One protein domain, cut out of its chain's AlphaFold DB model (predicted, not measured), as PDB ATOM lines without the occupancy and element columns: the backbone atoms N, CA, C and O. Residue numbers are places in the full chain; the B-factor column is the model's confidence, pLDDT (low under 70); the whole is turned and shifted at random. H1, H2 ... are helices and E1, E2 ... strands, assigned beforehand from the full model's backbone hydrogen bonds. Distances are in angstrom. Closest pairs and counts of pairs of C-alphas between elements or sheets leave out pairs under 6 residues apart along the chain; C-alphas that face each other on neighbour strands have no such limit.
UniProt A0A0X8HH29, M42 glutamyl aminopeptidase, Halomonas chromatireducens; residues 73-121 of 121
ATOM      1  N   GLY A  73     -10.248  -6.050  -8.935       90.94
ATOM      2  CA  GLY A  73     -10.441  -7.122  -7.967       90.94
ATOM      3  C   GLY A  73     -11.146  -6.684  -6.695       90.94
ATOM      4  O   GLY A  73     -11.821  -5.651  -6.636       90.94
ATOM      5  N   ALA A  74     -10.981  -7.485  -5.649       90.31
ATOM      6  CA  ALA A  74     -11.512  -7.200  -4.328       90.31
ATOM      7  C   ALA A  74     -10.565  -7.722  -3.243       90.31
ATOM      8  O   ALA A  74      -9.956  -8.777  -3.392       90.31
ATOM      9  N   MET A  75     -10.473  -6.988  -2.138       91.38
ATOM     10  CA  MET A  75      -9.691  -7.359  -0.963       91.38
ATOM     11  C   MET A  75     -10.626  -7.702   0.187       91.38
ATOM     12  O   MET A  75     -11.514  -6.916   0.519       91.38
ATOM     13  N   VAL A  76     -10.414  -8.850   0.823       91.25
ATOM     14  CA  VAL A  76     -11.118  -9.216   2.056       91.25
ATOM     15  C   VAL A  76     -10.632  -8.314   3.186       91.25
ATOM     16  O   VAL A  76      -9.438  -8.247   3.450       91.25
ATOM     17  N   VAL A  77     -11.558  -7.636   3.862       91.31
ATOM     18  CA  VAL A  77     -11.235  -6.733   4.983       91.31
ATOM     19  C   VAL A  77     -11.674  -7.258   6.339       91.31
ATOM     20  O   VAL A  77     -11.122  -6.859   7.358       91.31
ATOM     21  N   ARG A  78     -12.676  -8.141   6.373       91.00
ATOM     22  CA  ARG A  78     -13.055  -8.870   7.586       91.00
ATOM     23  C   ARG A  78     -13.828 -10.131   7.248       91.00
ATOM     24  O   ARG A  78     -14.600 -10.162   6.285       91.00
ATOM     25  N   ARG A  79     -13.692 -11.128   8.116       91.62
ATOM     26  CA  ARG A  79     -14.651 -12.222   8.232       91.62
ATOM     27  C   ARG A  79     -15.772 -11.772   9.165       91.62
ATOM     28  O   ARG A  79     -15.502 -11.241  10.236       91.62
ATOM     29  N   ARG A  80     -17.017 -11.921   8.728       90.00
ATOM     30  CA  ARG A  80     -18.205 -11.612   9.528       90.00
ATOM     31  C   ARG A  80     -18.587 -12.820  10.385       90.00
ATOM     32  O   ARG A  80     -18.240 -13.953  10.048       90.00
ATOM     33  N   ASP A  81     -19.353 -12.577  11.444       93.56
ATOM     34  CA  ASP A  81     -19.820 -13.629  12.362       93.56
ATOM     35  C   ASP A  81     -20.747 -14.640  11.671       93.56
ATOM     36  O   ASP A  81     -20.757 -15.818  12.009       93.56
ATOM     37  N   ASP A  82     -21.451 -14.205  10.622       92.94
ATOM     38  CA  ASP A  82     -22.296 -15.041   9.758       92.94
ATOM     39  C   ASP A  82     -21.504 -15.901   8.749       92.94
ATOM     40  O   ASP A  82     -22.086 -16.527   7.862       92.94
ATOM     41  N   GLY A  83     -20.170 -15.908   8.843       89.44
ATOM     42  CA  GLY A  83     -19.277 -16.665   7.969       89.44
ATOM     43  C   GLY A  83     -19.020 -16.028   6.601       89.44
ATOM     44  O   GLY A  83     -18.209 -16.557   5.841       89.44
ATOM     45  N   ARG A  84     -19.647 -14.890   6.272       89.62
ATOM     46  CA  ARG A  84     -19.415 -14.180   5.003       89.62
ATOM     47  C   ARG A  84     -18.169 -13.301   5.068       89.62
ATOM     48  O   ARG A  84     -17.760 -12.820   6.125       89.62
ATOM     49  N   LEU A  85     -17.593 -13.023   3.904       90.31
ATOM     50  CA  LEU A  85     -16.481 -12.086   3.765       90.31
ATOM     51  C   LEU A  85     -17.016 -10.686   3.460       90.31
ATOM     52  O   LEU A  85     -17.859 -10.509   2.581       90.31
ATOM     53  N   ALA A  86     -16.525  -9.683   4.182       90.25
ATOM     54  CA  ALA A  86     -16.649  -8.299   3.745       90.25
ATOM     55  C   ALA A  86     -15.437  -7.952   2.881       90.25
ATOM     56  O   ALA A  86     -14.302  -8.264   3.253       90.25
ATOM     57  N   VAL A  87     -15.681  -7.282   1.758       89.38
ATOM     58  CA  VAL A  87     -14.643  -6.924   0.790       89.38
ATOM     59  C   VAL A  87     -14.629  -5.428   0.502       89.38
ATOM     60  O   VAL A  87     -15.659  -4.759   0.601       89.38
ATOM     61  N   ARG A  88     -13.464  -4.906   0.121       90.00
ATOM     62  CA  ARG A  88     -13.297  -3.591  -0.508       90.00
ATOM     63  C   ARG A  88     -12.887  -3.771  -1.971       90.00
ATOM     64  O   ARG A  88     -12.150  -4.713  -2.261       90.00
ATOM     65  N   PRO A  89     -13.334  -2.901  -2.887       90.06
ATOM     66  CA  PRO A  89     -12.916  -2.975  -4.280       90.06
ATOM     67  C   PRO A  89     -11.424  -2.634  -4.420       90.06
ATOM     68  O   PRO A  89     -10.930  -1.711  -3.770       90.06
ATOM     69  N   ILE A  90     -10.725  -3.386  -5.273       91.25
ATOM     70  CA  ILE A  90      -9.425  -3.019  -5.843       91.25
ATOM     71  C   ILE A  90      -9.723  -2.430  -7.226       91.25
ATOM     72  O   ILE A  90     -10.315  -3.104  -8.074       91.25
ATOM     73  N   GLY A  91      -9.376  -1.158  -7.421       88.25
ATOM     74  CA  GLY A  91      -9.852  -0.363  -8.555       88.25
ATOM     75  C   GLY A  91     -11.325   0.049  -8.414       88.25
ATOM     76  O   GLY A  91     -11.902   0.001  -7.325       88.25
ATOM     77  N   HIS A  92     -11.942   0.480  -9.516       89.25
ATOM     78  CA  HIS A  92     -13.348   0.891  -9.551       89.25
ATOM     79  C   HIS A  92     -14.195  -0.104 -10.351       89.25
ATOM     80  O   HIS A  92     -13.912  -0.366 -11.516       89.25
ATOM     81  N   TRP A  93     -15.274  -0.608  -9.749       85.56
ATOM     82  CA  TRP A  93     -16.284  -1.416 -10.432       85.56
ATOM     83  C   TRP A  93     -17.669  -1.236  -9.797       85.56
ATOM     84  O   TRP A  93     -17.801  -0.967  -8.602       85.56
ATOM     85  N   ASN A  94     -18.723  -1.378 -10.606       83.56
ATOM     86  CA  ASN A  94     -20.106  -1.267 -10.144       83.56
ATOM     87  C   ASN A  94     -20.547  -2.563  -9.447       83.56
ATOM     88  O   ASN A  94     -20.494  -3.637 -10.045       83.56
ATOM     89  N   ALA A  95     -21.064  -2.455  -8.219       78.31
ATOM     90  CA  ALA A  95     -21.531  -3.589  -7.418       78.31
ATOM     91  C   ALA A  95     -22.550  -4.496  -8.138       78.31
ATOM     92  O   ALA A  95     -22.628  -5.690  -7.853       78.31
ATOM     93  N   ARG A  96     -23.307  -3.960  -9.106       80.06
ATOM     94  CA  ARG A  96     -24.266  -4.730  -9.912       80.06
ATOM     95  C   ARG A  96     -23.601  -5.799 -10.777       80.06
ATOM     96  O   ARG A  96     -24.211  -6.843 -10.984       80.06
ATOM     97  N   PHE A  97     -22.360  -5.582 -11.219       74.19
ATOM     98  CA  PHE A  97     -21.608  -6.565 -12.007       74.19
ATOM     99  C   PHE A  97     -21.104  -7.748 -11.174       74.19
ATOM    100  O   PHE A  97     -20.740  -8.763 -11.746       74.19
ATOM    101  N   ALA A  98     -21.135  -7.649  -9.841       69.06
ATOM    102  CA  ALA A  98     -20.885  -8.769  -8.931       69.06
ATOM    103  C   ALA A  98     -22.182  -9.435  -8.424       69.06
ATOM    104  O   ALA A  98     -22.139 -10.337  -7.588       69.06
ATOM    105  N   GLY A  99     -23.350  -8.961  -8.875       63.03
ATOM    106  CA  GLY A  99     -24.659  -9.340  -8.344       63.03
ATOM    107  C   GLY A  99     -25.308 -10.572  -8.989       63.03
ATOM    108  O   GLY A  99     -24.782 -11.153  -9.931       63.03
ATOM    109  N   ARG A 100     -26.483 -10.919  -8.429       43.69
ATOM    110  CA  ARG A 100     -27.539 -11.940  -8.689       43.69
ATOM    111  C   ARG A 100     -27.282 -13.180  -9.573       43.69
ATOM    112  O   ARG A 100     -27.863 -14.211  -9.263       43.69
ATOM    113  N   TRP A 101     -26.455 -13.115 -10.610       48.03
ATOM    114  CA  TRP A 101     -26.038 -14.263 -11.433       48.03
ATOM    115  C   TRP A 101     -24.594 -14.716 -11.157       48.03
ATOM    116  O   TRP A 101     -24.189 -15.768 -11.635       48.03
ATOM    117  N   GLY A 102     -23.875 -13.982 -10.297       55.03
ATOM    118  CA  GLY A 102     -22.693 -14.451  -9.580       55.03
ATOM    119  C   GLY A 102     -21.397 -14.368 -10.378       55.03
ATOM    120  O   GLY A 102     -21.060 -15.277 -11.132       55.03
ATOM    121  N   SER A 103     -20.602 -13.331 -10.117       68.06
ATOM    122  CA  SER A 103     -19.170 -13.387 -10.424       68.06
ATOM    123  C   SER A 103     -18.519 -14.389  -9.480       68.06
ATOM    124  O   SER A 103     -18.622 -14.260  -8.258       68.06
ATOM    125  N   ARG A 104     -17.866 -15.409 -10.036       77.50
ATOM    126  CA  ARG A 104     -17.028 -16.315  -9.248       77.50
ATOM    127  C   ARG A 104     -15.738 -15.582  -8.911       77.50
ATOM    128  O   ARG A 104     -15.099 -15.022  -9.794       77.50
ATOM    129  N   ALA A 105     -15.379 -15.586  -7.636       76.50
ATOM    130  CA  ALA A 105     -14.123 -15.036  -7.158       76.50
ATOM    131  C   ALA A 105     -13.358 -16.135  -6.427       76.50
ATOM    132  O   ALA A 105     -13.938 -16.876  -5.630       76.50
ATOM    133  N   ALA A 106     -12.064 -16.218  -6.699       80.31
ATOM    134  CA  ALA A 106     -11.133 -16.991  -5.900       80.31
ATOM    135  C   ALA A 106     -10.488 -16.053  -4.870       80.31
ATOM    136  O   ALA A 106     -10.203 -14.894  -5.173       80.31
ATOM    137  N   ALA A 107     -10.302 -16.535  -3.643       77.75
ATOM    138  CA  ALA A 107      -9.621 -15.794  -2.591       77.75
ATOM    139  C   ALA A 107      -8.308 -16.503  -2.257       77.75
ATOM    140  O   ALA A 107      -8.321 -17.664  -1.852       77.75
ATOM    141  N   CYS A 108      -7.189 -15.795  -2.387       72.31
ATOM    142  CA  CYS A 108      -5.880 -16.291  -1.976       72.31
ATOM    143  C   CYS A 108      -5.615 -15.924  -0.503       72.31
ATOM    144  O   CYS A 108      -5.914 -14.797  -0.104       72.31
ATOM    145  N   SER A 109      -4.986 -16.793   0.297       67.81
ATOM    146  CA  SER A 109      -4.558 -16.497   1.683       67.81
ATOM    147  C   SER A 109      -3.101 -16.915   1.937       67.81
ATOM    148  O   SER A 109      -2.702 -17.970   1.463       67.81
ATOM    149  N   ALA A 110      -2.335 -16.126   2.712       58.91
ATOM    150  CA  ALA A 110      -0.908 -16.360   3.035       58.91
ATOM    151  C   ALA A 110      -0.702 -17.277   4.253       58.91
ATOM    152  O   ALA A 110       0.348 -17.264   4.891       58.91
ATOM    153  N   GLY A 111      -1.714 -18.060   4.622       52.62
ATOM    154  CA  GLY A 111      -1.714 -18.847   5.853       52.62
ATOM    155  C   GLY A 111      -2.514 -18.211   7.001       52.62
ATOM    156  O   GLY A 111      -3.297 -17.275   6.794       52.62
ATOM    157  N   PRO A 112      -2.404 -18.767   8.220       41.34
ATOM    158  CA  PRO A 112      -3.296 -18.438   9.322       41.34
ATOM    159  C   PRO A 112      -2.888 -17.107   9.964       41.34
ATOM    160  O   PRO A 112      -1.937 -17.043  10.733       41.34
ATOM    161  N   GLY A 113      -3.619 -16.035   9.651       47.38
ATOM    162  CA  GLY A 113      -3.509 -14.748  10.354       47.38
ATOM    163  C   GLY A 113      -3.132 -13.541   9.494       47.38
ATOM    164  O   GLY A 113      -3.260 -12.417   9.968       47.38
ATOM    165  N   MET A 114      -2.754 -13.733   8.226       39.19
ATOM    166  CA  MET A 114      -2.595 -12.646   7.251       39.19
ATOM    167  C   MET A 114      -3.216 -13.030   5.903       39.19
ATOM    168  O   MET A 114      -2.879 -14.027   5.266       39.19
ATOM    169  N   THR A 115      -4.182 -12.223   5.477       40.75
ATOM    170  CA  THR A 115      -4.919 -12.344   4.215       40.75
ATOM    171  C   THR A 115      -4.070 -11.892   3.024       40.75
ATOM    172  O   THR A 115      -4.063 -10.699   2.741       40.75
ATOM    173  N   ALA A 116      -3.381 -12.819   2.341       39.59
ATOM    174  CA  ALA A 116      -3.280 -12.934   0.865       39.59
ATOM    175  C   ALA A 116      -2.188 -13.934   0.410       39.59
ATOM    176  O   ALA A 116      -1.090 -13.833   0.922       39.59
ATOM    177  N   TRP A 117      -2.462 -14.765  -0.616       42.72
ATOM    178  CA  TRP A 117      -1.536 -15.595  -1.452       42.72
ATOM    179  C   TRP A 117      -1.314 -17.065  -1.067       42.72
ATOM    180  O   TRP A 117      -0.539 -17.355  -0.173       42.72
ATOM    181  N   GLN A 118      -1.948 -18.045  -1.726       36.09
ATOM    182  CA  GLN A 118      -1.759 -18.412  -3.145       36.09
ATOM    183  C   GLN A 118      -3.000 -19.164  -3.678       36.09
ATOM    184  O   GLN A 118      -3.397 -20.166  -3.091       36.09
ATOM    185  N   CYS A 119      -3.618 -18.711  -4.777       34.47
ATOM    186  CA  CYS A 119      -4.544 -19.547  -5.553       34.47
ATOM    187  C   CYS A 119      -3.737 -20.226  -6.650       34.47
ATOM    188  O   CYS A 119      -3.433 -19.616  -7.672       34.47
ATOM    189  N   MET A 120      -3.373 -21.479  -6.414       27.98
ATOM    190  CA  MET A 120      -3.211 -22.421  -7.515       27.98
ATOM    191  C   MET A 120      -4.576 -23.078  -7.783       27.98
ATOM    192  O   MET A 120      -5.409 -23.074  -6.871       27.98
ATOM    193  N   PRO A 121      -4.837 -23.517  -9.028       41.09
ATOM    194  CA  PRO A 121      -6.120 -24.095  -9.434       41.09
ATOM    195  C   PRO A 121      -6.578 -25.261  -8.552       41.09
ATOM    196  O   PRO A 121      -5.708 -25.986  -8.017       41.09
TER     197      PRO A 121
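AT A GLANCE: This is residues 73 to 121 of the 121 residues of the protein "M42 glutamyl aminopeptidase" of Halomonas chromatireducens (UniProt A0A0X8HH29). There is little regular structure: one antiparallel hairpin, E1 and E2, from which the chain swings out through the short helix H1 and then runs back past the hairpin as a long stretch with no named element, residues 99 to 121. Residues 94 to 104, with H1, stick out. The printed part has 49 residues, 17 of them in E1, E2 and H1, in that order; the class is mixed. It is only just loose, close to compact, with a radius of gyration of the C-alphas of 11.9 A and spans of 32 by 27 by 20 A.

IN THESE COORDINATES: E1, residues 73 to 79, begins at C-alpha 73 (-10.441, -7.122, -7.967) and measures 17.5 A. E2, residues 85 to 90, measures 15.0 A. H1, residues 95 to 98, ends at C-alpha 98 (-20.885, -8.769, -8.931).

HOW THE PARTS SIT: E1 and E2 form a hairpin over a tight link, antiparallel at 149 degrees; N 75 and O 88 are 2.8 A apart, within hydrogen-bond range. A tight link joins E2 to H1, which is apart from E1. H1 is too short for an O i to N i+4 pair; its one O i to N i+3 pair is within range.

THE WHOLE: The farthest C-alphas, of Arg 96 and Pro 112, are 31.6 A apart. The printed part has no cut and no long link between named elements. pLDDT is under 70 at residues 98 to 103 and 109 to 121.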